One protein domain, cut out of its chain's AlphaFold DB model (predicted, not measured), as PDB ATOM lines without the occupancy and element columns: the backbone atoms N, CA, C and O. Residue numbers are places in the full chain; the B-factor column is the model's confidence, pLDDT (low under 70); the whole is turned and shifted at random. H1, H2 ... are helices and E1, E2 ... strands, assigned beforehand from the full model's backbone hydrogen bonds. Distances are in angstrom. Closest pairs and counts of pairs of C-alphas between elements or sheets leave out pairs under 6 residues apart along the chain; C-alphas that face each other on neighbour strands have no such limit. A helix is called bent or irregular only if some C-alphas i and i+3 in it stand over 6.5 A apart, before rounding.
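What this domain is: This is residues 2 to 88 and 234 to 357 of the 571 residues of the protein "Uncharacterized protein C5orf34-like" of Stylophora pistillata (UniProt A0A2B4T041). One long, twisted sheet of eleven strands is built from two antiparallel meanders set edge to edge, E1 to E5 and E6 to E11, joined where E1 pairs with E6. H2 packs over one face of the first half, H3 over the opposite face of the second, and the tip of the long hairpin E10 and E11, residues 307 to 312, sticks out. The 211 printed residues have three named helices and eleven named strands, in the order H1 E1 E2 E3 E4 E5 H2 E6 E7 E8 E9 E10 E11 H3; the class is mixed. The whole is compact, with a radius of gyration of the C-alphas of 18.8 A and spans of 56 by 44 by 35 A.

Where its parts are: Across the antiparallel sheet the strands are E5, residues 53 to 60; E4, 43 to 50; E3, 33 to 37; E2, 25 to 29; E1, 14 to 20; E6, 256 to 261; E7, 264 to 271; E8, 275 to 281; E9, 287 to 290; E10, 297 to 308, 33.0 A long; and E11, 311 to 322, 35.0 A. H1 is residues 2 to 9, with C-alpha 2 at (-30.500, 24.479, 34.377). H2 is residues 66 to 82, 25.6 A, and irregular: C-alphas 67 and 70 are 7.6 A apart. H3 is residues 339 to 355, 24.3 A, with C-alpha 355 at (-56.945, 27.347, 47.777).

How they stand to each other: E1 and E6 are antiparallel at 173 degrees, with N 17 and O 260 2.9 A apart, within hydrogen-bond range. In the hairpin E4 and E5, N 44 and O 59 are 2.9 A apart; in the hairpin E10 and E11, N 300 and O 319 are 2.7 A apart. E5 and E11 are the edge strands. H2 is on the sheet, slantwise to the strands at 51 degrees to E2 on the local plane, at a height over the sheet of 9.5 A; its closest C-alphas to E2 are Arg 79 and Leu 25, 6.3 A. H1 is on the same face; it is close to but not clearly touching H2, with the C-alphas of Cys 8 and Glu 74 7.6 A apart. H3 is on the opposite face, its closest C-alphas to E8 being Ile 350 and Phe 276, 5.9 A. Every O i to N i+4 pair is within range in H1 and H3, and 10 of 13 in H2.

The domain as a whole: The C-alphas of Ser 52 and Thr 309 are the farthest apart, 64.2 A. Residues 89 to 233 are not printed, and C-alphas 88 and 234 are 20.2 A apart across this cut. The link from E11 to H3 is long, 16 residues. Mean pLDDT of the printed part is 78.8; 54 residues are under 70, among them 2 to 12, 238 to 253 and 327 to 336.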
ATOM      1  N   ALA A   2     -30.349  23.261  35.189       34.59
ATOM      2  CA  ALA A   2     -30.500  24.479  34.377       34.59
ATOM      3  C   ALA A   2     -29.758  24.369  33.035       34.59
ATOM      4  O   ALA A   2     -30.348  24.652  32.008       34.59
ATOM      5  N   ALA A   3     -28.526  23.844  33.017       39.72
ATOM      6  CA  ALA A   3     -27.789  23.569  31.779       39.72
ATOM      7  C   ALA A   3     -28.449  22.485  30.902       39.72
ATOM      8  O   ALA A   3     -28.483  22.640  29.688       39.72
ATOM      9  N   ASP A   4     -29.027  21.433  31.495       44.94
ATOM     10  CA  ASP A   4     -29.734  20.380  30.745       44.94
ATOM     11  C   ASP A   4     -31.040  20.892  30.136       44.94
ATOM     12  O   ASP A   4     -31.344  20.544  29.004       44.94
ATOM     13  N   LEU A   5     -31.782  21.741  30.857       44.97
ATOM     14  CA  LEU A   5     -32.988  22.420  30.370       44.97
ATOM     15  C   LEU A   5     -32.653  23.572  29.401       44.97
ATOM     16  O   LEU A   5     -33.425  23.846  28.488       44.97
ATOM     17  N   LYS A   6     -31.484  24.211  29.538       42.25
ATOM     18  CA  LYS A   6     -30.957  25.222  28.602       42.25
ATOM     19  C   LYS A   6     -30.511  24.571  27.287       42.25
ATOM     20  O   LYS A   6     -30.837  25.096  26.230       42.25
ATOM     21  N   ARG A   7     -29.906  23.374  27.341       42.56
ATOM     22  CA  ARG A   7     -29.652  22.515  26.167       42.56
ATOM     23  C   ARG A   7     -30.946  22.115  25.445       42.56
ATOM     24  O   ARG A   7     -30.952  22.037  24.224       42.56
ATOM     25  N   CYS A   8     -32.053  21.902  26.167       39.62
ATOM     26  CA  CYS A   8     -33.369  21.651  25.555       39.62
ATOM     27  C   CYS A   8     -33.908  22.853  24.777       39.62
ATOM     28  O   CYS A   8     -34.554  22.670  23.745       39.62
ATOM     29  N   GLY A   9     -33.658  24.065  25.283       39.06
ATOM     30  CA  GLY A   9     -34.132  25.314  24.685       39.06
ATOM     31  C   GLY A   9     -33.538  25.603  23.306       39.06
ATOM     32  O   GLY A   9     -34.161  26.309  22.519       39.06
ATOM     33  N   GLU A  10     -32.385  25.016  22.975       41.97
ATOM     34  CA  GLU A  10     -31.736  25.205  21.670       41.97
ATOM     35  C   GLU A  10     -32.420  24.428  20.534       41.97
ATOM     36  O   GLU A  10     -32.244  24.777  19.369       41.97
ATOM     37  N   MET A  11     -33.232  23.405  20.835       46.41
ATOM     38  CA  MET A  11     -33.884  22.591  19.798       46.41
ATOM     39  C   MET A  11     -35.356  22.943  19.555       46.41
ATOM     40  O   MET A  11     -35.851  22.650  18.471       46.41
ATOM     41  N   CYS A  12     -36.044  23.575  20.513       54.00
ATOM     42  CA  CYS A  12     -37.398  24.138  20.404       54.00
ATOM     43  C   CYS A  12     -37.609  25.114  21.574       54.00
ATOM     44  O   CYS A  12     -37.400  24.717  22.720       54.00
ATOM     45  N   SER A  13     -38.063  26.347  21.327       77.12
ATOM     46  CA  SER A  13     -38.374  27.312  22.392       77.12
ATOM     47  C   SER A  13     -39.575  26.821  23.207       77.12
ATOM     48  O   SER A  13     -40.725  26.979  22.802       77.12
ATOM     49  N   ILE A  14     -39.319  26.129  24.316       86.06
ATOM     50  CA  ILE A  14     -40.351  25.782  25.295       86.06
ATOM     51  C   ILE A  14     -40.746  27.083  25.998       86.06
ATOM     52  O   ILE A  14     -39.866  27.810  26.451       86.06
ATOM     53  N   ASP A  15     -42.044  27.352  26.113       87.00
ATOM     54  CA  ASP A  15     -42.567  28.512  26.853       87.00
ATOM     55  C   ASP A  15     -42.979  28.108  28.269       87.00
ATOM     56  O   ASP A  15     -42.697  28.789  29.256       87.00
ATOM     57  N   LEU A  16     -43.669  26.970  28.369       89.19
ATOM     58  CA  LEU A  16     -44.209  26.444  29.612       89.19
ATOM     59  C   LEU A  16     -44.145  24.925  29.590       89.19
ATOM     60  O   LEU A  16     -44.559  24.279  28.629       89.19
ATOM     61  N   MET A  17     -43.705  24.345  30.692       92.31
ATOM     62  CA  MET A  17     -43.760  22.910  30.919       92.31
ATOM     63  C   MET A  17     -44.317  22.653  32.311       92.31
ATOM     64  O   MET A  17     -43.907  23.284  33.282       92.31
ATOM     65  N   VAL A  18     -45.247  21.710  32.413       92.62
ATOM     66  CA  VAL A  18     -45.878  21.323  33.672       92.62
ATOM     67  C   VAL A  18     -45.925  19.809  33.753       92.62
ATOM     68  O   VAL A  18     -46.578  19.158  32.944       92.62
ATOM     69  N   LEU A  19     -45.226  19.241  34.729       93.12
ATOM     70  CA  LEU A  19     -45.400  17.853  35.133       93.12
ATOM     71  C   LEU A  19     -46.363  17.827  36.313       93.12
ATOM     72  O   LEU A  19     -46.119  18.501  37.313       93.12
ATOM     73  N   TYR A  20     -47.425  17.043  36.212       91.00
ATOM     74  CA  TYR A  20     -48.439  16.901  37.250       91.00
ATOM     75  C   TYR A  20     -48.081  15.799  38.257       91.00
ATOM     76  O   TYR A  20     -47.198  14.971  38.023       91.00
ATOM     77  N   GLU A  21     -48.770  15.775  39.395       88.00
ATOM     78  CA  GLU A  21     -48.577  14.786  40.464       88.00
ATOM     79  C   GLU A  21     -48.855  13.341  40.004       88.00
ATOM     80  O   GLU A  21     -48.223  12.393  40.480       88.00
ATOM     81  N   ASN A  22     -49.743  13.164  39.022       88.19
ATOM     82  CA  ASN A  22     -50.018  11.878  38.380       88.19
ATOM     83  C   ASN A  22     -48.910  11.424  37.395       88.19
ATOM     84  O   ASN A  22     -49.021  10.339  36.827       88.19
ATOM     85  N   ASP A  23     -47.832  12.198  37.220       92.69
ATOM     86  CA  ASP A  23     -46.750  12.027  36.233       92.69
ATOM     87  C   ASP A  23     -47.165  12.227  34.756       92.69
ATOM     88  O   ASP A  23     -46.438  11.829  33.834       92.69
ATOM     89  N   GLY A  24     -48.318  12.853  34.507       92.38
ATOM     90  CA  GLY A  24     -48.674  13.412  33.201       92.38
ATOM     91  C   GLY A  24     -47.861  14.676  32.927       92.38
ATOM     92  O   GLY A  24     -47.580  15.442  33.848       92.38
ATOM     93  N   LEU A  25     -47.461  14.896  31.675       94.12
ATOM     94  CA  LEU A  25     -46.620  16.036  31.289       94.12
ATOM     95  C   LEU A  25     -47.330  16.886  30.243       94.12
ATOM     96  O   LEU A  25     -47.782  16.352  29.240       94.12
ATOM     97  N   PHE A  26     -47.339  18.197  30.426       92.81
ATOM     98  CA  PHE A  26     -47.763  19.173  29.433       92.81
ATOM     99  C   PHE A  26     -46.585  20.074  29.050       92.81
ATOM    100  O   PHE A  26     -45.861  20.552  29.922       92.81
ATOM    101  N   ILE A  27     -46.397  20.318  27.754       91.88
ATOM    102  CA  ILE A  27     -45.413  21.259  27.209       91.88
ATOM    103  C   ILE A  27     -46.124  22.168  26.208       91.88
ATOM    104  O   ILE A  27     -46.780  21.671  25.293       91.88
ATOM    105  N   LYS A  28     -45.952  23.480  26.357       89.31
ATOM    106  CA  LYS A  28     -46.299  24.518  25.382       89.31
ATOM    107  C   LYS A  28     -45.008  25.082  24.793       89.31
ATOM    108  O   LYS A  28     -44.068  25.389  25.526       89.31
ATOM    109  N   TYR A  29     -44.983  25.202  23.477       87.88
ATOM    110  CA  TYR A  29     -43.870  25.741  22.707       87.88
ATOM    111  C   TYR A  29     -44.227  27.132  22.158       87.88
ATOM    112  O   TYR A  29     -45.400  27.403  21.894       87.88
ATOM    113  N   GLY A  30     -43.207  27.955  21.908       83.31
ATOM    114  CA  GLY A  30     -43.327  29.310  21.347       83.31
ATOM    115  C   GLY A  30     -43.921  29.387  19.943       83.31
ATOM    116  O   GLY A  30     -44.382  30.440  19.520       83.31
ATOM    117  N   ASP A  31     -43.982  28.261  19.229       82.12
ATOM    118  CA  ASP A  31     -44.690  28.122  17.948       82.12
ATOM    119  C   ASP A  31     -46.216  27.918  18.117       82.12
ATOM    120  O   ASP A  31     -46.931  27.651  17.144       82.12
ATOM    121  N   GLY A  32     -46.729  27.996  19.350       80.00
ATOM    122  CA  GLY A  32     -48.132  27.755  19.690       80.00
ATOM    123  C   GLY A  32     -48.532  26.274  19.694       80.00
ATOM    124  O   GLY A  32     -49.716  25.961  19.869       80.00
ATOM    125  N   GLN A  33     -47.583  25.347  19.503       87.62
ATOM    126  CA  GLN A  33     -47.829  23.916  19.657       87.62
ATOM    127  C   GLN A  33     -47.853  23.515  21.123       87.62
ATOM    128  O   GLN A  33     -47.183  24.097  21.976       87.62
ATOM    129  N   SER A  34     -48.567  22.430  21.409       89.50
ATOM    130  CA  SER A  34     -48.446  21.751  22.689       89.50
ATOM    131  C   SER A  34     -48.412  20.242  22.549       89.50
ATOM    132  O   SER A  34     -48.997  19.659  21.631       89.50
ATOM    133  N   ILE A  35     -47.719  19.618  23.492       91.94
ATOM    134  CA  ILE A  35     -47.660  18.173  23.659       91.94
ATOM    135  C   ILE A  35     -48.098  17.852  25.078       91.94
ATOM    136  O   ILE A  35     -47.601  18.428  26.042       91.94
ATOM    137  N   GLU A  36     -49.008  16.898  25.197       93.25
ATOM    138  CA  GLU A  36     -49.429  16.334  26.470       93.25
ATOM    139  C   GLU A  36     -49.125  14.837  26.471       93.25
ATOM    140  O   GLU A  36     -49.563  14.114  25.575       93.25
ATOM    141  N   LEU A  37     -48.359  14.359  27.447       94.56
ATOM    142  CA  LEU A  37     -48.107  12.945  27.690       94.56
ATOM    143  C   LEU A  37     -49.062  12.430  28.760       94.56
ATOM    144  O   LEU A  37     -49.212  13.034  29.822       94.56
ATOM    145  N   SER A  38     -49.629  11.253  28.504       93.75
ATOM    146  CA  SER A  38     -50.397  10.511  29.508       93.75
ATOM    147  C   SER A  38     -49.576  10.248  30.782       93.75
ATOM    148  O   SER A  38     -48.351  10.115  30.699       93.75
ATOM    149  N   PRO A  39     -50.234  10.044  31.939       92.75
ATOM    150  CA  PRO A  39     -49.577   9.722  33.205       92.75
ATOM    151  C   PRO A  39     -48.572   8.572  33.146       92.75
ATOM    152  O   PRO A  39     -47.584   8.593  33.866       92.75
ATOM    153  N   CYS A  40     -48.781   7.568  32.288       93.00
ATOM    154  CA  CYS A  40     -47.853   6.448  32.093       93.00
ATOM    155  C   CYS A  40     -46.824   6.658  30.964       93.00
ATOM    156  O   CYS A  40     -45.982   5.794  30.735       93.00
ATOM    157  N   GLY A  41     -46.915   7.755  30.212       94.00
ATOM    158  CA  GLY A  41     -46.061   8.059  29.063       94.00
ATOM    159  C   GLY A  41     -46.364   7.272  27.782       94.00
ATOM    160  O   GLY A  41     -45.779   7.583  26.752       94.00
ATOM    161  N   SER A  42     -47.282   6.295  27.791       93.62
ATOM    162  CA  SER A  42     -47.532   5.396  26.640       93.62
ATOM    163  C   SER A  42     -48.265   6.039  25.457       93.62
ATOM    164  O   SER A  42     -48.157   5.567  24.324       93.62
ATOM    165  N   ALA A  43     -49.000   7.120  25.706       94.56
ATOM    166  CA  ALA A  43     -49.684   7.903  24.687       94.56
ATOM    167  C   ALA A  43     -49.405   9.395  24.858       94.56
ATOM    168  O   ALA A  43     -49.163   9.860  25.980       94.56
ATOM    169  N   PHE A  44     -49.537  10.128  23.756       94.19
ATOM    170  CA  PHE A  44     -49.480  11.579  23.727       94.19
ATOM    171  C   PHE A  44     -50.611  12.181  22.896       94.19
ATOM    172  O   PHE A  44     -51.182  11.531  22.013       94.19
ATOM    173  N   VAL A  45     -50.899  13.445  23.176       91.88
ATOM    174  CA  VAL A  45     -51.753  14.321  22.382       91.88
ATOM    175  C   VAL A  45     -50.909  15.490  21.903       91.88
ATOM    176  O   VAL A  45     -50.237  16.141  22.701       91.88
ATOM    177  N   HIS A  46     -50.947  15.759  20.602       90.81
ATOM    178  CA  HIS A  46     -50.384  16.973  20.014       90.81
ATOM    179  C   HIS A  46     -51.523  17.921  19.658       90.81
ATOM    180  O   HIS A  46     -52.565  17.482  19.160       90.81
ATOM    181  N   ARG A  47     -51.333  19.211  19.938       87.62
ATOM    182  CA  ARG A  47     -52.260  20.271  19.534       87.62
ATOM    183  C   ARG A  47     -51.495  21.382  18.839       87.62
ATOM    184  O   ARG A  47     -50.451  21.814  19.325       87.62
ATOM    185  N   GLN A  48     -52.067  21.879  17.753       83.00
ATOM    186  CA  GLN A  48     -51.655  23.107  17.089       83.00
ATOM    187  C   GLN A  48     -52.796  24.115  17.185       83.00
ATOM    188  O   GLN A  48     -53.906  23.856  16.705       83.00
ATOM    189  N   THR A  49     -52.502  25.277  17.760       66.00
ATOM    190  CA  THR A  49     -53.399  26.433  17.727       66.00
ATOM    191  C   THR A  49     -52.916  27.350  16.609       66.00
ATOM    192  O   THR A  49     -51.975  28.114  16.800       66.00
ATOM    193  N   ALA A  50     -53.487  27.223  15.412       58.94
ATOM    194  CA  ALA A  50     -53.282  28.197  14.342       58.94
ATOM    195  C   ALA A  50     -54.459  29.183  14.325       58.94
ATOM    196  O   ALA A  50     -55.582  28.808  14.660       58.94
ATOM    197  N   LEU A  51     -54.216  30.422  13.884       52.75
ATOM    198  CA  LEU A  51     -55.219  31.499  13.782       52.75
ATOM    199  C   LEU A  51     -56.484  31.107  12.986       52.75
ATOM    200  O   LEU A  51     -57.519  31.746  13.136       52.75
ATOM    201  N   SER A  52     -56.412  30.063  12.152       45.81
ATOM    202  CA  SER A  52     -57.475  29.629  11.236       45.81
ATOM    203  C   SER A  52     -57.986  28.195  11.446       45.81
ATOM    204  O   SER A  52     -59.000  27.834  10.853       45.81
ATOM    205  N   SER A  53     -57.328  27.354  12.257       51.81
ATOM    206  CA  SER A  53     -57.809  25.991  12.548       51.81
ATOM    207  C   SER A  53     -57.185  25.395  13.814       51.81
ATOM    208  O   SER A  53     -56.025  25.654  14.146       51.81
ATOM    209  N   ARG A  54     -57.963  24.560  14.516       65.88
ATOM    210  CA  ARG A  54     -57.508  23.778  15.673       65.88
ATOM    211  C   ARG A  54     -57.267  22.338  15.230       65.88
ATOM    212  O   ARG A  54     -58.221  21.587  15.043       65.88
ATOM    213  N   ALA A  55     -56.004  21.957  15.068       71.94
ATOM    214  CA  ALA A  55     -55.630  20.579  14.763       71.94
ATOM    215  C   ALA A  55     -55.194  19.866  16.048       71.94
ATOM    216  O   ALA A  55     -54.337  20.359  16.784       71.94
ATOM    217  N   GLN A  56     -55.787  18.706  16.321       85.62
ATOM    218  CA  GLN A  56     -55.424  17.849  17.446       85.62
ATOM    219  C   GLN A  56     -55.439  16.393  17.000       85.62
ATOM    220  O   GLN A  56     -56.376  15.947  16.342       85.62
ATOM    221  N   PHE A  57     -54.426  15.636  17.409       86.38
ATOM    222  CA  PHE A  57     -54.420  14.186  17.250       86.38
ATOM    223  C   PHE A  57     -53.822  13.506  18.479       86.38
ATOM    224  O   PHE A  57     -53.106  14.113  19.278       86.38
ATOM    225  N   ARG A  58     -54.140  12.219  18.629       90.75
ATOM    226  CA  ARG A  58     -53.641  11.354  19.698       90.75
ATOM    227  C   ARG A  58     -52.917  10.170  19.082       90.75
ATOM    228  O   ARG A  58     -53.415   9.570  18.132       90.75
ATOM    229  N   GLN A  59     -51.775   9.803  19.649       91.31
ATOM    230  CA  GLN A  59     -50.982   8.678  19.166       91.31
ATOM    231  C   GLN A  59     -50.267   7.965  20.323       91.31
ATOM    232  O   GLN A  59     -50.070   8.523  21.403       91.31
ATOM    233  N   LEU A  60     -49.886   6.704  20.106       92.69
ATOM    234  CA  LEU A  60     -48.971   5.993  20.997       92.69
ATOM    235  C   LEU A  60     -47.566   6.592  20.901       92.69
ATOM    236  O   LEU A  60     -47.012   6.724  19.809       92.69
ATOM    237  N   THR A  61     -46.959   6.873  22.050       93.44
ATOM    238  CA  THR A  61     -45.646   7.522  22.156       93.44
ATOM    239  C   THR A  61     -44.562   6.719  21.449       93.44
ATOM    240  O   THR A  61     -43.753   7.287  20.722       93.44
ATOM    241  N   ARG A  62     -44.589   5.382  21.564       91.38
ATOM    242  CA  ARG A  62     -43.609   4.500  20.903       91.38
ATOM    243  C   ARG A  62     -43.618   4.582  19.370       91.38
ATOM    244  O   ARG A  62     -42.626   4.236  18.741       91.38
ATOM    245  N   PHE A  63     -44.721   5.038  18.775       90.38
ATOM    246  CA  PHE A  63     -44.893   5.143  17.324       90.38
ATOM    247  C   PHE A  63     -44.892   6.586  16.822       90.38
ATOM    248  O   PHE A  63     -45.317   6.826  15.695       90.38
ATOM    249  N   ALA A  64     -44.417   7.538  17.633       88.06
ATOM    250  CA  ALA A  64     -44.308   8.934  17.232       88.06
ATOM    251  C   ALA A  64     -43.640   9.063  15.853       88.06
ATOM    252  O   ALA A  64     -42.517   8.586  15.639       88.06
ATOM    253  N   VAL A  65     -44.360   9.697  14.925       86.50
ATOM    254  CA  VAL A  65     -43.902   9.925  13.549       86.50
ATOM    255  C   VAL A  65     -42.669  10.827  13.526       86.50
ATOM    256  O   VAL A  65     -42.449  11.622  14.442       86.50
ATOM    257  N   SER A  66     -41.859  10.719  12.469       80.62
ATOM    258  CA  SER A  66     -40.565  11.408  12.346       80.62
ATOM    259  C   SER A  66     -40.641  12.919  12.589       80.62
ATOM    260  O   SER A  66     -39.751  13.455  13.242       80.62
ATOM    261  N   SER A  67     -41.721  13.582  12.161       82.62
ATOM    262  CA  SER A  67     -41.927  15.028  12.334       82.62
ATOM    263  C   SER A  67     -42.010  15.483  13.795       82.62
ATOM    264  O   SER A  67     -41.597  16.596  14.107       82.62
ATOM    265  N   PHE A  68     -42.504  14.637  14.704       82.25
ATOM    266  CA  PHE A  68     -42.651  14.965  16.132       82.25
ATOM    267  C   PHE A  68     -41.711  14.163  17.031       82.25
ATOM    268  O   PHE A  68     -41.648  14.395  18.237       82.25
ATOM    269  N   ARG A  69     -40.969  13.209  16.468       87.44
ATOM    270  CA  ARG A  69     -40.167  12.242  17.219       87.44
ATOM    271  C   ARG A  69     -39.127  12.897  18.127       87.44
ATOM    272  O   ARG A  69     -38.947  12.421  19.241       87.44
ATOM    273  N   SER A  70     -38.476  13.976  17.690       88.81
ATOM    274  CA  SER A  70     -37.524  14.736  18.515       88.81
ATOM    275  C   SER A  70     -38.212  15.382  19.723       88.81
ATOM    276  O   SER A  70     -37.810  15.126  20.855       88.81
ATOM    277  N   LYS A  71     -39.309  16.122  19.495       89.81
ATOM    278  CA  LYS A  71     -40.123  16.740  20.557       89.81
ATOM    279  C   LYS A  71     -40.645  15.692  21.552       89.81
ATOM    280  O   LYS A  71     -40.599  15.913  22.756       89.81
ATOM    281  N   ILE A  72     -41.087  14.528  21.067       93.19
ATOM    282  CA  ILE A  72     -41.583  13.432  21.916       93.19
ATOM    283  C   ILE A  72     -40.463  12.759  22.713       93.19
ATOM    284  O   ILE A  72     -40.655  12.499  23.900       93.19
ATOM    285  N   LYS A  73     -39.297  12.494  22.107       92.75
ATOM    286  CA  LYS A  73     -38.124  11.983  22.837       92.75
ATOM    287  C   LYS A  73     -37.757  12.922  23.983       92.75
ATOM    288  O   LYS A  73     -37.555  12.459  25.102       92.75
ATOM    289  N   GLU A  74     -37.749  14.222  23.711       91.38
ATOM    290  CA  GLU A  74     -37.433  15.230  24.714       91.38
ATOM    291  C   GLU A  74     -38.495  15.301  25.817       91.38
ATOM    292  O   GLU A  74     -38.164  15.239  26.998       91.38
ATOM    293  N   ALA A  75     -39.781  15.303  25.459       94.31
ATOM    294  CA  ALA A  75     -40.874  15.260  26.427       94.31
ATOM    295  C   ALA A  75     -40.793  14.021  27.340       94.31
ATOM    296  O   ALA A  75     -40.956  14.125  28.556       94.31
ATOM    297  N   VAL A  76     -40.494  12.843  26.783       95.50
ATOM    298  CA  VAL A  76     -40.308  11.609  27.566       95.50
ATOM    299  C   VAL A  76     -39.080  11.710  28.473       95.50
ATOM    300  O   VAL A  76     -39.162  11.322  29.640       95.50
ATOM    301  N   ARG A  77     -37.963  12.255  27.974       94.00
ATOM    302  CA  ARG A  77     -36.738  12.463  28.758       94.00
ATOM    303  C   ARG A  77     -37.014  13.355  29.967       94.00
ATOM    304  O   ARG A  77     -36.750  12.939  31.092       94.00
ATOM    305  N   ILE A  78     -37.624  14.519  29.741       93.25
ATOM    306  CA  ILE A  78     -38.022  15.474  30.784       93.25
ATOM    307  C   ILE A  78     -38.966  14.818  31.793       93.25
ATOM    308  O   ILE A  78     -38.731  14.910  32.999       93.25
ATOM    309  N   ARG A  79     -40.014  14.124  31.324       95.00
ATOM    310  CA  ARG A  79     -40.937  13.390  32.203       95.00
ATOM    311  C   ARG A  79     -40.161  12.441  33.112       95.00
ATOM    312  O   ARG A  79     -40.379  12.427  34.321       95.00
ATOM    313  N   ASN A  80     -39.250  11.656  32.542       95.81
ATOM    314  CA  ASN A  80     -38.521  10.628  33.272       95.81
ATOM    315  C   ASN A  80     -37.569  11.193  34.339       95.81
ATOM    316  O   ASN A  80     -37.324  10.478  35.310       95.81
ATOM    317  N   LEU A  81     -37.108  12.449  34.222       95.31
ATOM    318  CA  LEU A  81     -36.269  13.107  35.240       95.31
ATOM    319  C   LEU A  81     -36.970  13.228  36.598       95.31
ATOM    320  O   LEU A  81     -36.315  13.168  37.639       95.31
ATOM    321  N   PHE A  82     -38.290  13.410  36.595       94.19
ATOM    322  CA  PHE A  82     -39.056  13.734  37.800       94.19
ATOM    323  C   PHE A  82     -40.189  12.739  38.087       94.19
ATOM    324  O   PHE A  82     -40.696  12.706  39.211       94.19
ATOM    325  N   ALA A  83     -40.600  11.920  37.115       93.50
ATOM    326  CA  ALA A  83     -41.653  10.922  37.290       93.50
ATOM    327  C   ALA A  83     -41.257   9.810  38.276       93.50
ATOM    328  O   ALA A  83     -40.083   9.446  38.420       93.50
ATOM    329  N   ALA A  84     -42.246   9.208  38.934       91.56
ATOM    330  CA  ALA A  84     -42.042   8.082  39.843       91.56
ATOM    331  C   ALA A  84     -41.479   6.857  39.109       91.56
ATOM    332  O   ALA A  84     -40.557   6.206  39.603       91.56
ATOM    333  N   ARG A  85     -41.940   6.591  37.881       93.00
ATOM    334  CA  ARG A  85     -41.430   5.507  37.026       93.00
ATOM    335  C   ARG A  85     -41.111   6.008  35.612       93.00
ATOM    336  O   ARG A  85     -41.924   6.738  35.029       93.00
ATOM    337  N   PRO A  86     -39.952   5.628  35.044       95.31
ATOM    338  CA  PRO A  86     -39.589   6.058  33.703       95.31
ATOM    339  C   PRO A  86     -40.413   5.303  32.654       95.31
ATOM    340  O   PRO A  86     -40.715   4.121  32.817       95.31
ATOM    341  N   TYR A  87     -40.767   5.973  31.565       96.25
ATOM    342  CA  TYR A  87     -41.298   5.332  30.365       96.25
ATOM    343  C   TYR A  87     -40.150   5.136  29.372       96.25
ATOM    344  O   TYR A  87     -39.546   6.114  28.932       96.25
ATOM    345  N   LEU A  88     -39.827   3.880  29.053       94.81
ATOM    346  CA  LEU A  88     -38.695   3.506  28.202       94.81
ATOM    347  C   LEU A  88     -39.153   2.491  27.159       94.81
ATOM    348  O   LEU A  88     -39.441   1.344  27.499       94.81
ATOM    349  N   LEU A 234     -58.395   5.630  31.705       85.00
ATOM    350  CA  LEU A 234     -58.114   6.608  32.764       85.00
ATOM    351  C   LEU A 234     -57.234   7.767  32.283       85.00
ATOM    352  O   LEU A 234     -56.864   8.634  33.067       85.00
ATOM    353  N   HIS A 235     -56.831   7.777  31.009       86.94
ATOM    354  CA  HIS A 235     -56.086   8.902  30.459       86.94
ATOM    355  C   HIS A 235     -57.041  10.073  30.237       86.94
ATOM    356  O   HIS A 235     -57.791  10.097  29.259       86.94
ATOM    357  N   THR A 236     -56.980  11.041  31.137       80.94
ATOM    358  CA  THR A 236     -57.624  12.344  31.016       80.94
ATOM    359  C   THR A 236     -56.707  13.292  30.234       80.94
ATOM    360  O   THR A 236     -55.484  13.199  30.320       80.94
ATOM    361  N   TRP A 237     -57.291  14.161  29.407       83.12
ATOM    362  CA  TRP A 237     -56.550  15.075  28.529       83.12
ATOM    363  C   TRP A 237     -57.139  16.472  28.635       83.12
ATOM    364  O   TRP A 237     -58.363  16.614  28.582       83.12
ATOM    365  N   ASN A 238     -56.300  17.502  28.725       68.31
ATOM    366  CA  ASN A 238     -56.811  18.861  28.869       68.31
ATOM    367  C   ASN A 238     -57.490  19.365  27.581       68.31
ATOM    368  O   ASN A 238     -56.875  19.438  26.516       68.31
ATOM    369  N   ILE A 239     -58.776  19.712  27.646       57.16
ATOM    370  CA  ILE A 239     -59.533  20.207  26.485       57.16
ATOM    371  C   ILE A 239     -59.328  21.721  26.298       57.16
ATOM    372  O   ILE A 239     -59.509  22.228  25.188       57.16
ATOM    373  N   GLN A 240     -58.886  22.449  27.325       53.75
ATOM    374  CA  GLN A 240     -58.671  23.896  27.270       53.75
ATOM    375  C   GLN A 240     -57.176  24.229  27.252       53.75
ATOM    376  O   GLN A 240     -56.388  23.756  28.066       53.75
ATOM    377  N   MET A 241     -56.767  25.020  26.259       51.75
ATOM    378  CA  MET A 241     -55.400  25.534  26.185       51.75
ATOM    379  C   MET A 241     -55.263  26.671  27.206       51.75
ATOM    380  O   MET A 241     -56.122  27.554  27.202       51.75
ATOM    381  N   PRO A 242     -54.215  26.701  28.046       49.50
ATOM    382  CA  PRO A 242     -53.958  27.871  28.870       49.50
ATOM    383  C   PRO A 242     -53.635  29.064  27.956       49.50
ATOM    384  O   PRO A 242     -52.628  29.055  27.241       49.50
ATOM    385  N   HIS A 243     -54.528  30.056  27.931       43.84
ATOM    386  CA  HIS A 243     -54.334  31.312  27.203       43.84
ATOM    387  C   HIS A 243     -53.246  32.161  27.882       43.84
ATOM    388  O   HIS A 243     -53.172  32.208  29.111       43.84
ATOM    389  N   ASP A 244     -52.405  32.828  27.083       40.38
ATOM    390  CA  ASP A 244     -51.437  33.810  27.587       40.38
ATOM    391  C   ASP A 244     -52.119  35.116  28.002       40.38
ATOM    392  O   ASP A 244     -52.988  35.615  27.293       40.38
ATOM    393  N   ASP A 245     -51.721  35.606  29.181       39.69
ATOM    394  CA  ASP A 245     -51.136  36.941  29.455       39.69
ATOM    395  C   ASP A 245     -51.409  37.437  30.881       39.69
ATOM    396  O   ASP A 245     -50.813  38.407  31.348       39.69
ATOM    397  N   SER A 246     -52.219  36.720  31.658       38.59
ATOM    398  CA  SER A 246     -52.335  36.970  33.095       38.59
ATOM    399  C   SER A 246     -51.950  35.721  33.869       38.59
ATOM    400  O   SER A 246     -52.667  34.726  33.961       38.59
ATOM    401  N   CYS A 247     -50.744  35.770  34.429       44.78
ATOM    402  CA  CYS A 247     -50.351  34.901  35.521       44.78
ATOM    403  C   CYS A 247     -51.451  34.995  36.587       44.78
ATOM    404  O   CYS A 247     -51.520  36.046  37.212       44.78
ATOM    405  N   LEU A 248     -52.311  33.971  36.708       40.34
ATOM    406  CA  LEU A 248     -53.092  33.558  37.894       40.34
ATOM    407  C   LEU A 248     -54.213  32.541  37.567       40.34
ATOM    408  O   LEU A 248     -54.591  31.803  38.465       40.34
ATOM    409  N   ASN A 249     -54.665  32.409  36.309       40.50
ATOM    410  CA  ASN A 249     -55.791  31.522  35.942       40.50
ATOM    411  C   ASN A 249     -55.422  30.390  34.964       40.50
ATOM    412  O   ASN A 249     -56.241  29.977  34.145       40.50
ATOM    413  N   CYS A 250     -54.196  29.856  35.023       44.44
ATOM    414  CA  CYS A 250     -53.991  28.522  34.461       44.44
ATOM    415  C   CYS A 250     -54.792  27.560  35.336       44.44
ATOM    416  O   CYS A 250     -54.331  27.185  36.412       44.44
ATOM    417  N   GLU A 251     -55.994  27.202  34.889       50.59
ATOM    418  CA  GLU A 251     -56.760  26.068  35.395       50.59
ATOM    419  C   GLU A 251     -55.934  24.806  35.126       50.59
ATOM    420  O   GLU A 251     -56.133  24.068  34.159       50.59
ATOM    421  N   PHE A 252     -54.898  24.597  35.939       60.78
ATOM    422  CA  PHE A 252     -54.214  23.329  35.992       60.78
ATOM    423  C   PHE A 252     -55.274  22.331  36.440       60.78
ATOM    424  O   PHE A 252     -55.686  22.343  37.596       60.78
ATOM    425  N   LEU A 253     -55.733  21.498  35.503       58.09
ATOM    426  CA  LEU A 253     -56.687  20.430  35.800       58.09
ATOM    427  C   LEU A 253     -56.201  19.557  36.962       58.09
ATOM    428  O   LEU A 253     -57.012  19.018  37.708       58.09
ATOM    429  N   TRP A 254     -54.877  19.447  37.116       72.06
ATOM    430  CA  TRP A 254     -54.222  18.632  38.128       72.06
ATOM    431  C   TRP A 254     -53.146  19.408  38.873       72.06
ATOM    432  O   TRP A 254     -52.593  20.391  38.375       72.06
ATOM    433  N   LYS A 255     -52.800  18.917  40.065       84.00
ATOM    434  CA  LYS A 255     -51.766  19.519  40.905       84.00
ATOM    435  C   LYS A 255     -50.397  19.421  40.217       84.00
ATOM    436  O   LYS A 255     -49.955  18.311  39.905       84.00
ATOM    437  N   PRO A 256     -49.712  20.547  39.953       89.06
ATOM    438  CA  PRO A 256     -48.362  20.534  39.416       89.06
ATOM    439  C   PRO A 256     -47.368  19.981  40.442       89.06
ATOM    440  O   PRO A 256     -47.395  20.329  41.618       89.06
ATOM    441  N   LYS A 257     -46.451  19.152  39.952       90.69
ATOM    442  CA  LYS A 257     -45.269  18.627  40.644       90.69
ATOM    443  C   LYS A 257     -44.011  19.394  40.240       90.69
ATOM    444  O   LYS A 257     -43.156  19.686  41.073       90.69
ATOM    445  N   VAL A 258     -43.896  19.729  38.955       94.12
ATOM    446  CA  VAL A 258     -42.817  20.559  38.404       94.12
ATOM    447  C   VAL A 258     -43.415  21.537  37.405       94.12
ATOM    448  O   VAL A 258     -44.194  21.135  36.548       94.12
ATOM    449  N   ILE A 259     -43.027  22.801  37.496       93.31
ATOM    450  CA  ILE A 259     -43.365  23.857  36.547       93.31
ATOM    451  C   ILE A 259     -42.048  24.416  36.029       93.31
ATOM    452  O   ILE A 259     -41.161  24.731  36.811       93.31
ATOM    453  N   TRP A 260     -41.909  24.564  34.725       92.31
ATOM    454  CA  TRP A 260     -40.812  25.302  34.121       92.31
ATOM    455  C   TRP A 260     -41.396  26.425  33.279       92.31
ATOM    456  O   TRP A 260     -42.307  26.184  32.482       92.31
ATOM    457  N   LYS A 261     -40.908  27.644  33.499       87.25
ATOM    458  CA  LYS A 261     -41.333  28.853  32.790       87.25
ATOM    459  C   LYS A 261     -40.193  29.868  32.791       87.25
ATOM    460  O   LYS A 261     -39.547  30.048  33.822       87.25
ATOM    461  N   ASP A 262     -39.963  30.523  31.654       82.81
ATOM    462  CA  ASP A 262     -38.977  31.604  31.499       82.81
ATOM    463  C   ASP A 262     -37.564  31.222  31.993       82.81
ATOM    464  O   ASP A 262     -36.878  32.001  32.653       82.81
ATOM    465  N   GLY A 263     -37.130  29.983  31.729       82.75
ATOM    466  CA  GLY A 263     -35.812  29.485  32.148       82.75
ATOM    467  C   GLY A 263     -35.704  29.064  33.618       82.75
ATOM    468  O   GLY A 263     -34.648  28.589  34.031       82.75
ATOM    469  N   VAL A 264     -36.777  29.180  34.404       90.00
ATOM    470  CA  VAL A 264     -36.792  28.854  35.837       90.00
ATOM    471  C   VAL A 264     -37.633  27.609  36.094       90.00
ATOM    472  O   VAL A 264     -38.750  27.488  35.591       90.00
ATOM    473  N   THR A 265     -37.116  26.690  36.915       93.69
ATOM    474  CA  THR A 265     -37.869  25.503  37.358       93.69
ATOM    475  C   THR A 265     -38.400  25.706  38.771       93.69
ATOM    476  O   THR A 265     -37.630  25.991  39.680       93.69
ATOM    477  N   TYR A 266     -39.692  25.490  38.975       94.44
ATOM    478  CA  TYR A 266     -40.360  25.439  40.269       94.44
ATOM    479  C   TYR A 266     -40.774  23.992  40.545       94.44
ATOM    480  O   TYR A 266     -41.516  23.388  39.771       94.44
ATOM    481  N   ARG A 267     -40.301  23.412  41.643       94.56
ATOM    482  CA  ARG A 267     -40.686  22.074  42.103       94.56
ATOM    483  C   ARG A 267     -41.591  22.214  43.310       94.56
ATOM    484  O   ARG A 267     -41.232  22.896  44.264       94.56
ATOM    485  N   VAL A 268     -42.747  21.571  43.251       92.94
ATOM    486  CA  VAL A 268     -43.782  21.637  44.282       92.94
ATOM    487  C   VAL A 268     -43.745  20.350  45.096       92.94
ATOM    488  O   VAL A 268     -43.769  19.252  44.537       92.94
ATOM    489  N   PHE A 269     -43.724  20.487  46.417       90.62
ATOM    490  CA  PHE A 269     -43.753  19.372  47.354       90.62
ATOM    491  C   PHE A 269     -44.972  19.503  48.262       90.62
ATOM    492  O   PHE A 269     -45.068  20.441  49.057       90.62
ATOM    493  N   GLY A 270     -45.905  18.561  48.130       84.62
ATOM    494  CA  GLY A 270     -47.056  18.441  49.017       84.62
ATOM    495  C   GLY A 270     -46.676  17.767  50.334       84.62
ATOM    496  O   GLY A 270     -46.016  16.729  50.346       84.62
ATOM    497  N   GLN A 271     -47.111  18.354  51.440       76.19
ATOM    498  CA  GLN A 271     -47.018  17.826  52.794       76.19
ATOM    499  C   GLN A 271     -48.427  17.536  53.311       76.19
ATOM    500  O   GLN A 271     -49.384  18.241  52.988       76.19
ATOM    501  N   SER A 272     -48.568  16.488  54.121       70.38
ATOM    502  CA  SER A 272     -49.853  16.168  54.747       70.38
ATOM    503  C   SER A 272     -50.054  17.013  56.013       70.38
ATOM    504  O   SER A 272     -49.132  17.047  56.828       70.38
ATOM    505  N   PRO A 273     -51.224  17.652  56.226       68.06
ATOM    506  CA  PRO A 273     -52.405  17.721  55.358       68.06
ATOM    507  C   PRO A 273     -52.468  19.034  54.537       68.06
ATOM    508  O   PRO A 273     -52.847  20.079  55.056       68.06
ATOM    509  N   GLY A 274     -52.163  18.972  53.234       70.00
ATOM    510  CA  GLY A 274     -52.513  20.006  52.238       70.00
ATOM    511  C   GLY A 274     -51.643  21.247  52.224       70.00
ATOM    512  O   GLY A 274     -52.078  22.287  51.744       70.00
ATOM    513  N   LEU A 275     -50.440  21.138  52.769       83.56
ATOM    514  CA  LEU A 275     -49.479  22.222  52.866       83.56
ATOM    515  C   LEU A 275     -48.432  22.055  51.765       83.56
ATOM    516  O   LEU A 275     -47.909  20.960  51.582       83.56
ATOM    517  N   PHE A 276     -48.110  23.116  51.030       88.94
ATOM    518  CA  PHE A 276     -47.164  23.036  49.913       88.94
ATOM    519  C   PHE A 276     -45.906  23.849  50.173       88.94
ATOM    520  O   PHE A 276     -45.966  25.005  50.577       88.94
ATOM    521  N   THR A 277     -44.760  23.251  49.876       92.06
ATOM    522  CA  THR A 277     -43.471  23.947  49.813       92.06
ATOM    523  C   THR A 277     -42.968  23.943  48.376       92.06
ATOM    524  O   THR A 277     -43.310  23.053  47.593       92.06
ATOM    525  N   ILE A 278     -42.185  24.955  48.007       94.69
ATOM    526  CA  ILE A 278     -41.642  25.095  46.654       94.69
ATOM    527  C   ILE A 278     -40.132  25.292  46.705       94.69
ATOM    528  O   ILE A 278     -39.619  26.082  47.499       94.69
ATOM    529  N   GLU A 279     -39.442  24.601  45.802       95.56
ATOM    530  CA  GLU A 279     -38.059  24.886  45.429       95.56
ATOM    531  C   GLU A 279     -38.004  25.534  44.050       95.56
ATOM    532  O   GLU A 279     -38.704  25.124  43.126       95.56
ATOM    533  N   ILE A 280     -37.136  26.520  43.904       94.88
ATOM    534  CA  ILE A 280     -36.907  27.298  42.699       94.88
ATOM    535  C   ILE A 280     -35.464  27.050  42.270       94.88
ATOM    536  O   ILE A 280     -34.544  27.151  43.082       94.88
ATOM    537  N   TYR A 281     -35.283  26.748  40.992       92.88
ATOM    538  CA  TYR A 281     -33.995  26.499  40.360       92.88
ATOM    539  C   TYR A 281     -33.817  27.526  39.244       92.88
ATOM    540  O   TYR A 281     -34.371  27.340  38.148       92.88
ATOM    541  N   PRO A 282     -33.115  28.636  39.523       90.19
ATOM    542  CA  PRO A 282     -32.794  29.644  38.529       90.19
ATOM    543  C   PRO A 282     -31.706  29.166  37.556       90.19
ATOM    544  O   PRO A 282     -31.092  28.107  37.711       90.19
ATOM    545  N   VAL A 283     -31.460  29.979  36.528       83.62
ATOM    546  CA  VAL A 283     -30.512  29.670  35.443       83.62
ATOM    547  C   VAL A 283     -29.055  29.633  35.921       83.62
ATOM    548  O   VAL A 283     -28.236  28.933  35.329       83.62
ATOM    549  N   ASP A 284     -28.734  30.340  37.006       83.06
ATOM    550  CA  ASP A 284     -27.383  30.427  37.576       83.06
ATOM    551  C   ASP A 284     -26.955  29.187  38.381       83.06
ATOM    552  O   ASP A 284     -25.830  29.129  38.874       83.06
ATOM    553  N   GLY A 285     -27.834  28.187  38.515       82.25
ATOM    554  CA  GLY A 285     -27.549  26.943  39.234       82.25
ATOM    555  C   GLY A 285     -27.675  27.038  40.756       82.25
ATOM    556  O   GLY A 285     -27.378  26.058  41.441       82.25
ATOM    557  N   SER A 286     -28.128  28.176  41.284       89.62
ATOM    558  CA  SER A 286     -28.529  28.302  42.686       89.62
ATOM    559  C   SER A 286     -29.832  27.548  42.980       89.62
ATOM    560  O   SER A 286     -30.533  27.085  42.075       89.62
ATOM    561  N   VAL A 287     -30.165  27.404  44.264       93.62
ATOM    562  CA  VAL A 287     -31.443  26.829  44.701       93.62
ATOM    563  C   VAL A 287     -32.069  27.721  45.753       93.62
ATOM    564  O   VAL A 287     -31.411  28.099  46.718       93.62
ATOM    565  N   ILE A 288     -33.354  28.028  45.589       94.25
ATOM    566  CA  ILE A 288     -34.150  28.790  46.554       94.25
ATOM    567  C   ILE A 288     -35.289  27.896  47.048       94.25
ATOM    568  O   ILE A 288     -35.995  27.322  46.227       94.25
ATOM    569  N   ARG A 289     -35.527  27.768  48.354       94.88
ATOM    570  CA  ARG A 289     -36.608  26.927  48.910       94.88
ATOM    571  C   ARG A 289     -37.424  27.681  49.943       94.88
ATOM    572  O   ARG A 289     -36.860  28.349  50.800       94.88
ATOM    573  N   SER A 290     -38.743  27.517  49.919       94.38
ATOM    574  CA  SER A 290     -39.619  28.024  50.980       94.38
ATOM    575  C   SER A 290     -39.344  27.311  52.310       94.38
ATOM    576  O   SER A 290     -39.437  26.084  52.370       94.38
ATOM    577  N   GLN A 291     -39.084  28.062  53.381       90.12
ATOM    578  CA  GLN A 291     -38.887  27.507  54.728       90.12
ATOM    579  C   GLN A 291     -40.162  26.873  55.291       90.12
ATOM    580  O   GLN A 291     -40.119  25.879  56.011       90.12
ATOM    581  N   GLN A 292     -41.305  27.487  54.985       85.50
ATOM    582  CA  GLN A 292     -42.607  27.107  55.513       85.50
ATOM    583  C   GLN A 292     -43.637  27.002  54.386       85.50
ATOM    584  O   GLN A 292     -43.513  27.702  53.375       85.50
ATOM    585  N   PRO A 293     -44.716  26.224  54.581       83.75
ATOM    586  CA  PRO A 293     -45.748  26.050  53.560       83.75
ATOM    587  C   PRO A 293     -46.632  27.271  53.279       83.75
ATOM    588  O   PRO A 293     -47.558  27.206  52.478       83.75
ATOM    589  N   ASN A 294     -46.387  28.388  53.966       79.75
ATOM    590  CA  ASN A 294     -47.032  29.673  53.703       79.75
ATOM    591  C   ASN A 294     -46.277  30.509  52.655       79.75
ATOM    592  O   ASN A 294     -46.761  31.572  52.281       79.75
ATOM    593  N   GLY A 295     -45.084  30.076  52.224       84.69
ATOM    594  CA  GLY A 295     -44.286  30.790  51.230       84.69
ATOM    595  C   GLY A 295     -43.916  32.220  51.637       84.69
ATOM    596  O   GLY A 295     -43.868  33.086  50.768       84.69
ATOM    597  N   ARG A 296     -43.694  32.501  52.930       87.88
ATOM    598  CA  ARG A 296     -43.290  33.845  53.398       87.88
ATOM    599  C   ARG A 296     -41.784  34.074  53.396       87.88
ATOM    600  O   ARG A 296     -41.338  35.180  53.095       87.88
ATOM    601  N   TYR A 297     -41.018  33.039  53.732       91.81
ATOM    602  CA  TYR A 297     -39.562  33.086  53.829       91.81
ATOM    603  C   TYR A 297     -38.929  32.002  52.970       91.81
ATOM    604  O   TYR A 297     -39.447  30.883  52.899       91.81
ATOM    605  N   PHE A 298     -37.813  32.345  52.334       93.62
ATOM    606  CA  PHE A 298     -37.094  31.466  51.425       93.62
ATOM    607  C   PHE A 298     -35.603  31.468  51.728       93.62
ATOM    608  O   PHE A 298     -34.989  32.532  51.757       93.62
ATOM    609  N   ASP A 299     -35.042  30.279  51.884       93.06
ATOM    610  CA  ASP A 299     -33.603  30.051  51.940       93.06
ATOM    611  C   ASP A 299     -33.047  30.010  50.519       93.06
ATOM    612  O   ASP A 299     -33.670  29.437  49.627       93.06
ATOM    613  N   HIS A 300     -31.881  30.598  50.299       92.38
ATOM    614  CA  HIS A 300     -31.184  30.619  49.023       92.38
ATOM    615  C   HIS A 300     -29.758  30.131  49.213       92.38
ATOM    616  O   HIS A 300     -28.973  30.779  49.906       92.38
ATOM    617  N   TRP A 301     -29.430  29.026  48.548       91.75
ATOM    618  CA  TRP A 301     -28.090  28.463  48.489       91.75
ATOM    619  C   TRP A 301     -27.493  28.724  47.113       91.75
ATOM    620  O   TRP A 301     -28.016  28.261  46.095       91.75
ATOM    621  N   PHE A 302     -26.371  29.430  47.086       85.88
ATOM    622  CA  PHE A 302     -25.570  29.619  45.884       85.88
ATOM    623  C   PHE A 302     -24.107  29.323  46.190       85.88
ATOM    624  O   PHE A 302     -23.634  29.429  47.323       85.88
ATOM    625  N   VAL A 303     -23.410  28.888  45.151       83.62
ATOM    626  CA  VAL A 303     -22.071  28.322  45.251       83.62
ATOM    627  C   VAL A 303     -21.082  29.376  44.787       83.62
ATOM    628  O   VAL A 303     -21.216  29.907  43.683       83.62
ATOM    629  N   HIS A 304     -20.112  29.706  45.635       75.81
ATOM    630  CA  HIS A 304     -19.050  30.639  45.297       75.81
ATOM    631  C   HIS A 304     -17.720  29.896  45.193       75.81
ATOM    632  O   HIS A 304     -17.274  29.254  46.143       75.81
ATOM    633  N   ASN A 305     -17.076  30.010  44.033       66.81
ATOM    634  CA  ASN A 305     -15.732  29.482  43.833       66.81
ATOM    635  C   ASN A 305     -14.734  30.523  44.327       66.81
ATOM    636  O   ASN A 305     -14.612  31.595  43.726       66.81
ATOM    637  N   ARG A 306     -14.030  30.225  45.420       60.56
ATOM    638  CA  ARG A 306     -12.981  31.104  45.931       60.56
ATOM    639  C   ARG A 306     -11.641  30.671  45.346       60.56
ATOM    640  O   ARG A 306     -11.045  29.691  45.772       60.56
ATOM    641  N   GLU A 307     -11.150  31.423  44.367       56.12
ATOM    642  CA  GLU A 307      -9.788  31.266  43.847       56.12
ATOM    643  C   GLU A 307      -8.804  31.998  44.767       56.12
ATOM    644  O   GLU A 307      -8.309  33.081  44.462       56.12
ATOM    645  N   GLN A 308      -8.538  31.442  45.946       46.78
ATOM    646  CA  GLN A 308      -7.397  31.869  46.751       46.78
ATOM    647  C   GLN A 308      -6.512  30.648  46.990       46.78
ATOM    648  O   GLN A 308      -6.967  29.625  47.481       46.78
ATOM    649  N   THR A 309      -5.232  30.756  46.621       45.34
ATOM    650  CA  THR A 309      -4.149  29.802  46.948       45.34
ATOM    651  C   THR A 309      -4.114  28.444  46.223       45.34
ATOM    652  O   THR A 309      -3.538  27.495  46.741       45.34
ATOM    653  N   GLY A 310      -4.649  28.331  45.000       50.88
ATOM    654  CA  GLY A 310      -4.462  27.133  44.151       50.88
ATOM    655  C   GLY A 310      -5.231  25.880  44.602       50.88
ATOM    656  O   GLY A 310      -5.240  24.878  43.893       50.88
ATOM    657  N   LEU A 311      -5.921  25.960  45.741       49.41
ATOM    658  CA  LEU A 311      -6.919  25.008  46.209       49.41
ATOM    659  C   LEU A 311      -8.295  25.615  45.925       49.41
ATOM    660  O   LEU A 311      -8.645  26.661  46.468       49.41
ATOM    661  N   GLN A 312      -9.052  24.997  45.019       54.50
ATOM    662  CA  GLN A 312     -10.408  25.426  44.688       54.50
ATOM    663  C   GLN A 312     -11.344  24.988  45.819       54.50
ATOM    664  O   GLN A 312     -11.881  23.883  45.805       54.50
ATOM    665  N   GLU A 313     -11.477  25.827  46.845       59.78
ATOM    666  CA  GLU A 313     -12.397  25.583  47.952       59.78
ATOM    667  C   GLU A 313     -13.770  26.176  47.613       59.78
ATOM    668  O   GLU A 313     -13.902  27.344  47.230       59.78
ATOM    669  N   VAL A 314     -14.797  25.329  47.685       70.00
ATOM    670  CA  VAL A 314     -16.169  25.676  47.310       70.00
ATOM    671  C   VAL A 314     -16.930  26.114  48.553       70.00
ATOM    672  O   VAL A 314     -17.219  25.301  49.432       70.00
ATOM    673  N   GLU A 315     -17.266  27.401  48.620       79.56
ATOM    674  CA  GLU A 315     -18.011  27.986  49.734       79.56
ATOM    675  C   GLU A 315     -19.504  28.064  49.382       79.56
ATOM    676  O   GLU A 315     -19.896  28.613  48.347       79.56
ATOM    677  N   ILE A 316     -20.354  27.507  50.249       85.44
ATOM    678  CA  ILE A 316     -21.813  27.582  50.112       85.44
ATOM    679  C   ILE A 316     -22.292  28.768  50.939       85.44
ATOM    680  O   ILE A 316     -22.174  28.757  52.163       85.44
ATOM    681  N   GLN A 317     -22.855  29.777  50.277       83.62
ATOM    682  CA  GLN A 317     -23.479  30.906  50.960       83.62
ATOM    683  C   GLN A 317     -24.986  30.691  51.066       83.62
ATOM    684  O   GLN A 317     -25.649  30.351  50.085       83.62
ATOM    685  N   GLU A 318     -25.514  30.933  52.263       87.94
ATOM    686  CA  GLU A 318     -26.937  30.864  52.572       87.94
ATOM    687  C   GLU A 318     -27.479  32.269  52.853       87.94
ATOM    688  O   GLU A 318     -26.887  33.054  53.600       87.94
ATOM    689  N   ARG A 319     -28.604  32.615  52.224       89.38
ATOM    690  CA  ARG A 319     -29.331  33.869  52.466       89.38
ATOM    691  C   ARG A 319     -30.811  33.591  52.636       89.38
ATOM    692  O   ARG A 319     -31.339  32.688  52.002       89.38
ATOM    693  N   VAL A 320     -31.486  34.420  53.427       90.56
ATOM    694  CA  VAL A 320     -32.936  34.333  53.625       90.56
ATOM    695  C   VAL A 320     -33.618  35.545  53.000       90.56
ATOM    696  O   VAL A 320     -33.218  36.686  53.242       90.56
ATOM    697  N   TYR A 321     -34.669  35.306  52.218       88.81
ATOM    698  CA  TYR A 321     -35.499  36.343  51.608       88.81
ATOM    699  C   TYR A 321     -36.934  36.287  52.120       88.81
ATOM    700  O   TYR A 321     -37.489  35.212  52.333       88.81
ATOM    701  N   SER A 322     -37.550  37.461  52.265       88.62
ATOM    702  CA  SER A 322     -38.982  37.604  52.539       88.62
ATOM    703  C   SER A 322     -39.750  37.869  51.244       88.62
ATOM    704  O   SER A 322     -39.361  38.737  50.458       88.62
ATOM    705  N   ALA A 323     -40.859  37.158  51.042       85.94
ATOM    706  CA  ALA A 323     -41.780  37.390  49.929       85.94
ATOM    707  C   ALA A 323     -42.559  38.711  50.064       85.94
ATOM    708  O   ALA A 323     -42.837  39.371  49.059       85.94
ATOM    709  N   ASP A 324     -42.856  39.115  51.303       82.69
ATOM    710  CA  ASP A 324     -43.614  40.330  51.627       82.69
ATOM    711  C   ASP A 324     -42.778  41.596  51.394       82.69
ATOM    712  O   ASP A 324     -43.277  42.619  50.922       82.69
ATOM    713  N   LYS A 325     -41.479  41.523  51.710       79.81
ATOM    714  CA  LYS A 325     -40.516  42.623  51.567       79.81
ATOM    715  C   LYS A 325     -39.271  42.148  50.809       79.81
ATOM    716  O   LYS A 325     -38.201  42.036  51.415       79.81
ATOM    717  N   PRO A 326     -39.379  41.847  49.501       71.75
ATOM    718  CA  PRO A 326     -38.218  41.435  48.729       71.75
ATOM    719  C   PRO A 326     -37.231  42.600  48.629       71.75
ATOM    720  O   PRO A 326     -37.630  43.754  48.449       71.75
ATOM    721  N   LEU A 327     -35.938  42.297  48.739       66.44
ATOM    722  CA  LEU A 327     -34.884  43.292  48.557       66.44
ATOM    723  C   LEU A 327     -34.955  43.887  47.136       66.44
ATOM    724  O   LEU A 327     -35.275  43.163  46.192       66.44
ATOM    725  N   PRO A 328     -34.643  45.183  46.952       61.88
ATOM    726  CA  PRO A 328     -34.578  45.778  45.623       61.88
ATOM    727  C   PRO A 328     -33.511  45.081  44.768       61.88
ATOM    728  O   PRO A 328     -32.344  45.015  45.160       61.88
ATOM    729  N   ASP A 329     -33.896  44.645  43.564       59.09
ATOM    730  CA  ASP A 329     -33.052  43.893  42.613       59.09
ATOM    731  C   ASP A 329     -31.761  44.630  42.185       59.09
ATOM    732  O   ASP A 329     -30.880  44.054  41.558       59.09
ATOM    733  N   ARG A 330     -31.612  45.913  42.540       51.44
ATOM    734  CA  ARG A 330     -30.485  46.779  42.147       51.44
ATOM    735  C   ARG A 330     -29.168  46.511  42.884       51.44
ATOM    736  O   ARG A 330     -28.161  47.106  42.520       51.44
ATOM    737  N   THR A 331     -29.150  45.671  43.917       48.25
ATOM    738  CA  THR A 331     -27.971  45.522  44.798       48.25
ATOM    739  C   THR A 331     -27.016  44.388  44.416       48.25
ATOM    740  O   THR A 331     -25.926  44.306  44.974       48.25
ATOM    741  N   LEU A 332     -27.360  43.548  43.434       52.97
ATOM    742  CA  LEU A 332     -26.506  42.452  42.970       52.97
ATOM    743  C   LEU A 332     -26.253  42.619  41.468       52.97
ATOM    744  O   LEU A 332     -27.015  42.121  40.649       52.97
ATOM    745  N   GLN A 333     -25.162  43.303  41.105       48.09
ATOM    746  CA  GLN A 333     -24.704  43.584  39.726       48.09
ATOM    747  C   GLN A 333     -24.452  42.335  38.840       48.09
ATOM    748  O   GLN A 333     -23.857  42.447  37.774       48.09
ATOM    749  N   ARG A 334     -24.874  41.138  39.265       54.16
ATOM    750  CA  ARG A 334     -24.521  39.848  38.662       54.16
ATOM    751  C   ARG A 334     -25.699  38.917  38.353       54.16
ATOM    752  O   ARG A 334     -25.442  37.823  37.868       54.16
ATOM    753  N   MET A 335     -26.949  39.289  38.650       58.91
ATOM    754  CA  MET A 335     -28.097  38.383  38.474       58.91
ATOM    755  C   MET A 335     -28.928  38.732  37.234       58.91
ATOM    756  O   MET A 335     -29.449  39.835  37.117       58.91
ATOM    757  N   GLU A 336     -29.074  37.763  36.324       67.88
ATOM    758  CA  GLU A 336     -29.889  37.846  35.094       67.88
ATOM    759  C   GLU A 336     -31.409  37.823  35.372       67.88
ATOM    760  O   GLU A 336     -32.225  37.893  34.454       67.88
ATOM    761  N   TYR A 337     -31.811  37.709  36.640       77.06
ATOM    762  CA  TYR A 337     -33.193  37.538  37.072       77.06
ATOM    763  C   TYR A 337     -33.459  38.246  38.414       77.06
ATOM    764  O   TYR A 337     -32.549  38.532  39.187       77.06
ATOM    765  N   SER A 338     -34.735  38.529  38.693       86.00
ATOM    766  CA  SER A 338     -35.189  39.195  39.923       86.00
ATOM    767  C   SER A 338     -35.590  38.172  40.983       86.00
ATOM    768  O   SER A 338     -36.587  37.465  40.810       86.00
ATOM    769  N   ILE A 339     -34.867  38.132  42.108       86.69
ATOM    770  CA  ILE A 339     -35.196  37.264  43.256       86.69
ATOM    771  C   ILE A 339     -36.600  37.589  43.768       86.69
ATOM    772  O   ILE A 339     -37.394  36.687  44.031       86.69
ATOM    773  N   GLY A 340     -36.942  38.881  43.842       87.81
ATOM    774  CA  GLY A 340     -38.264  39.318  44.276       87.81
ATOM    775  C   GLY A 340     -39.387  38.789  43.383       87.81
ATOM    776  O   GLY A 340     -40.431  38.389  43.898       87.81
ATOM    777  N   ARG A 341     -39.182  38.740  42.057       88.38
ATOM    778  CA  ARG A 341     -40.152  38.143  41.121       88.38
ATOM    779  C   ARG A 341     -40.277  36.637  41.319       88.38
ATOM    780  O   ARG A 341     -41.405  36.157  41.382       88.38
ATOM    781  N   LEU A 342     -39.161  35.915  41.447       90.75
ATOM    782  CA  LEU A 342     -39.177  34.457  41.632       90.75
ATOM    783  C   LEU A 342     -39.919  34.057  42.905       90.75
ATOM    784  O   LEU A 342     -40.811  33.211  42.876       90.75
ATOM    785  N   VAL A 343     -39.577  34.708  44.014       91.69
ATOM    786  CA  VAL A 343     -40.151  34.426  45.328       91.69
ATOM    787  C   VAL A 343     -41.648  34.753  45.346       91.69
ATOM    788  O   VAL A 343     -42.447  33.912  45.746       91.69
ATOM    789  N   LYS A 344     -42.059  35.913  44.812       89.75
ATOM    790  CA  LYS A 344     -43.486  36.266  44.683       89.75
ATOM    791  C   LYS A 344     -44.256  35.288  43.800       89.75
ATOM    792  O   LYS A 344     -45.401  34.963  44.102       89.75
ATOM    793  N   GLN A 345     -43.648  34.827  42.708       89.81
ATOM    794  CA  GLN A 345     -44.270  33.848  41.823       89.81
ATOM    795  C   GLN A 345     -44.456  32.498  42.530       89.81
ATOM    796  O   GLN A 345     -45.526  31.901  42.422       89.81
ATOM    797  N   ALA A 346     -43.465  32.049  43.304       91.69
ATOM    798  CA  ALA A 346     -43.575  30.841  44.116       91.69
ATOM    799  C   ALA A 346     -44.663  30.961  45.196       91.69
ATOM    800  O   ALA A 346     -45.469  30.044  45.340       91.69
ATOM    801  N   THR A 347     -44.753  32.094  45.901       90.75
ATOM    802  CA  THR A 347     -45.825  32.343  46.884       90.75
ATOM    803  C   THR A 347     -47.208  32.256  46.237       90.75
ATOM    804  O   THR A 347     -48.076  31.567  46.761       90.75
ATOM    805  N   ARG A 348     -47.395  32.839  45.044       88.81
ATOM    806  CA  ARG A 348     -48.658  32.727  44.289       88.81
ATOM    807  C   ARG A 348     -49.018  31.282  43.943       88.81
ATOM    808  O   ARG A 348     -50.188  30.915  44.012       88.81
ATOM    809  N   TYR A 349     -48.037  30.456  43.571       88.50
ATOM    810  CA  TYR A 349     -48.283  29.031  43.333       88.50
ATOM    811  C   TYR A 349     -48.703  28.306  44.613       88.50
ATOM    812  O   TYR A 349     -49.658  27.535  44.576       88.50
ATOM    813  N   ILE A 350     -48.045  28.573  45.742       88.69
ATOM    814  CA  ILE A 350     -48.414  27.997  47.044       88.69
ATOM    815  C   ILE A 350     -49.845  28.396  47.431       88.69
ATOM    816  O   ILE A 350     -50.646  27.533  47.781       88.69
ATOM    817  N   GLU A 351     -50.194  29.680  47.318       87.00
ATOM    818  CA  GLU A 351     -51.541  30.193  47.598       87.00
ATOM    819  C   GLU A 351     -52.602  29.527  46.717       87.00
ATOM    820  O   GLU A 351     -53.623  29.063  47.224       87.00
ATOM    821  N   PHE A 352     -52.343  29.416  45.411       84.25
ATOM    822  CA  PHE A 352     -53.231  28.723  44.479       84.25
ATOM    823  C   PHE A 352     -53.472  27.265  44.894       84.25
ATOM    824  O   PHE A 352     -54.616  26.816  44.940       84.25
ATOM    825  N   LEU A 353     -52.411  26.531  45.237       84.06
ATOM    826  CA  LEU A 353     -52.508  25.121  45.622       84.06
ATOM    827  C   LEU A 353     -53.233  24.924  46.955       84.06
ATOM    828  O   LEU A 353     -54.034  23.997  47.079       84.06
ATOM    829  N   ASN A 354     -52.989  25.809  47.924       81.56
ATOM    830  CA  ASN A 354     -53.696  25.816  49.203       81.56
ATOM    831  C   ASN A 354     -55.201  26.081  48.997       81.56
ATOM    832  O   ASN A 354     -56.035  25.420  49.616       81.56
ATOM    833  N   ASN A 355     -55.554  26.993  48.084       80.12
ATOM    834  CA  ASN A 355     -56.945  27.347  47.777       80.12
ATOM    835  C   ASN A 355     -57.677  26.280  46.947       80.12
ATOM    836  O   ASN A 355     -58.886  26.116  47.094       80.12
ATOM    837  N   ALA A 356     -56.967  25.533  46.094       71.44
ATOM    838  CA  ALA A 356     -57.548  24.477  45.256       71.44
ATOM    839  C   ALA A 356     -58.061  23.256  46.055       71.44
ATOM    840  O   ALA A 356     -58.741  22.390  45.498       71.44
ATOM    841  N   GLY A 357     -57.762  23.183  47.358       58.84
ATOM    842  CA  GLY A 357     -58.224  22.138  48.265       58.84
ATOM    843  C   GLY A 357     -57.570  20.767  48.047       58.84
ATOM    844  O   GLY A 357     -56.837  20.495  47.087       58.84
TER     845      GLY A 357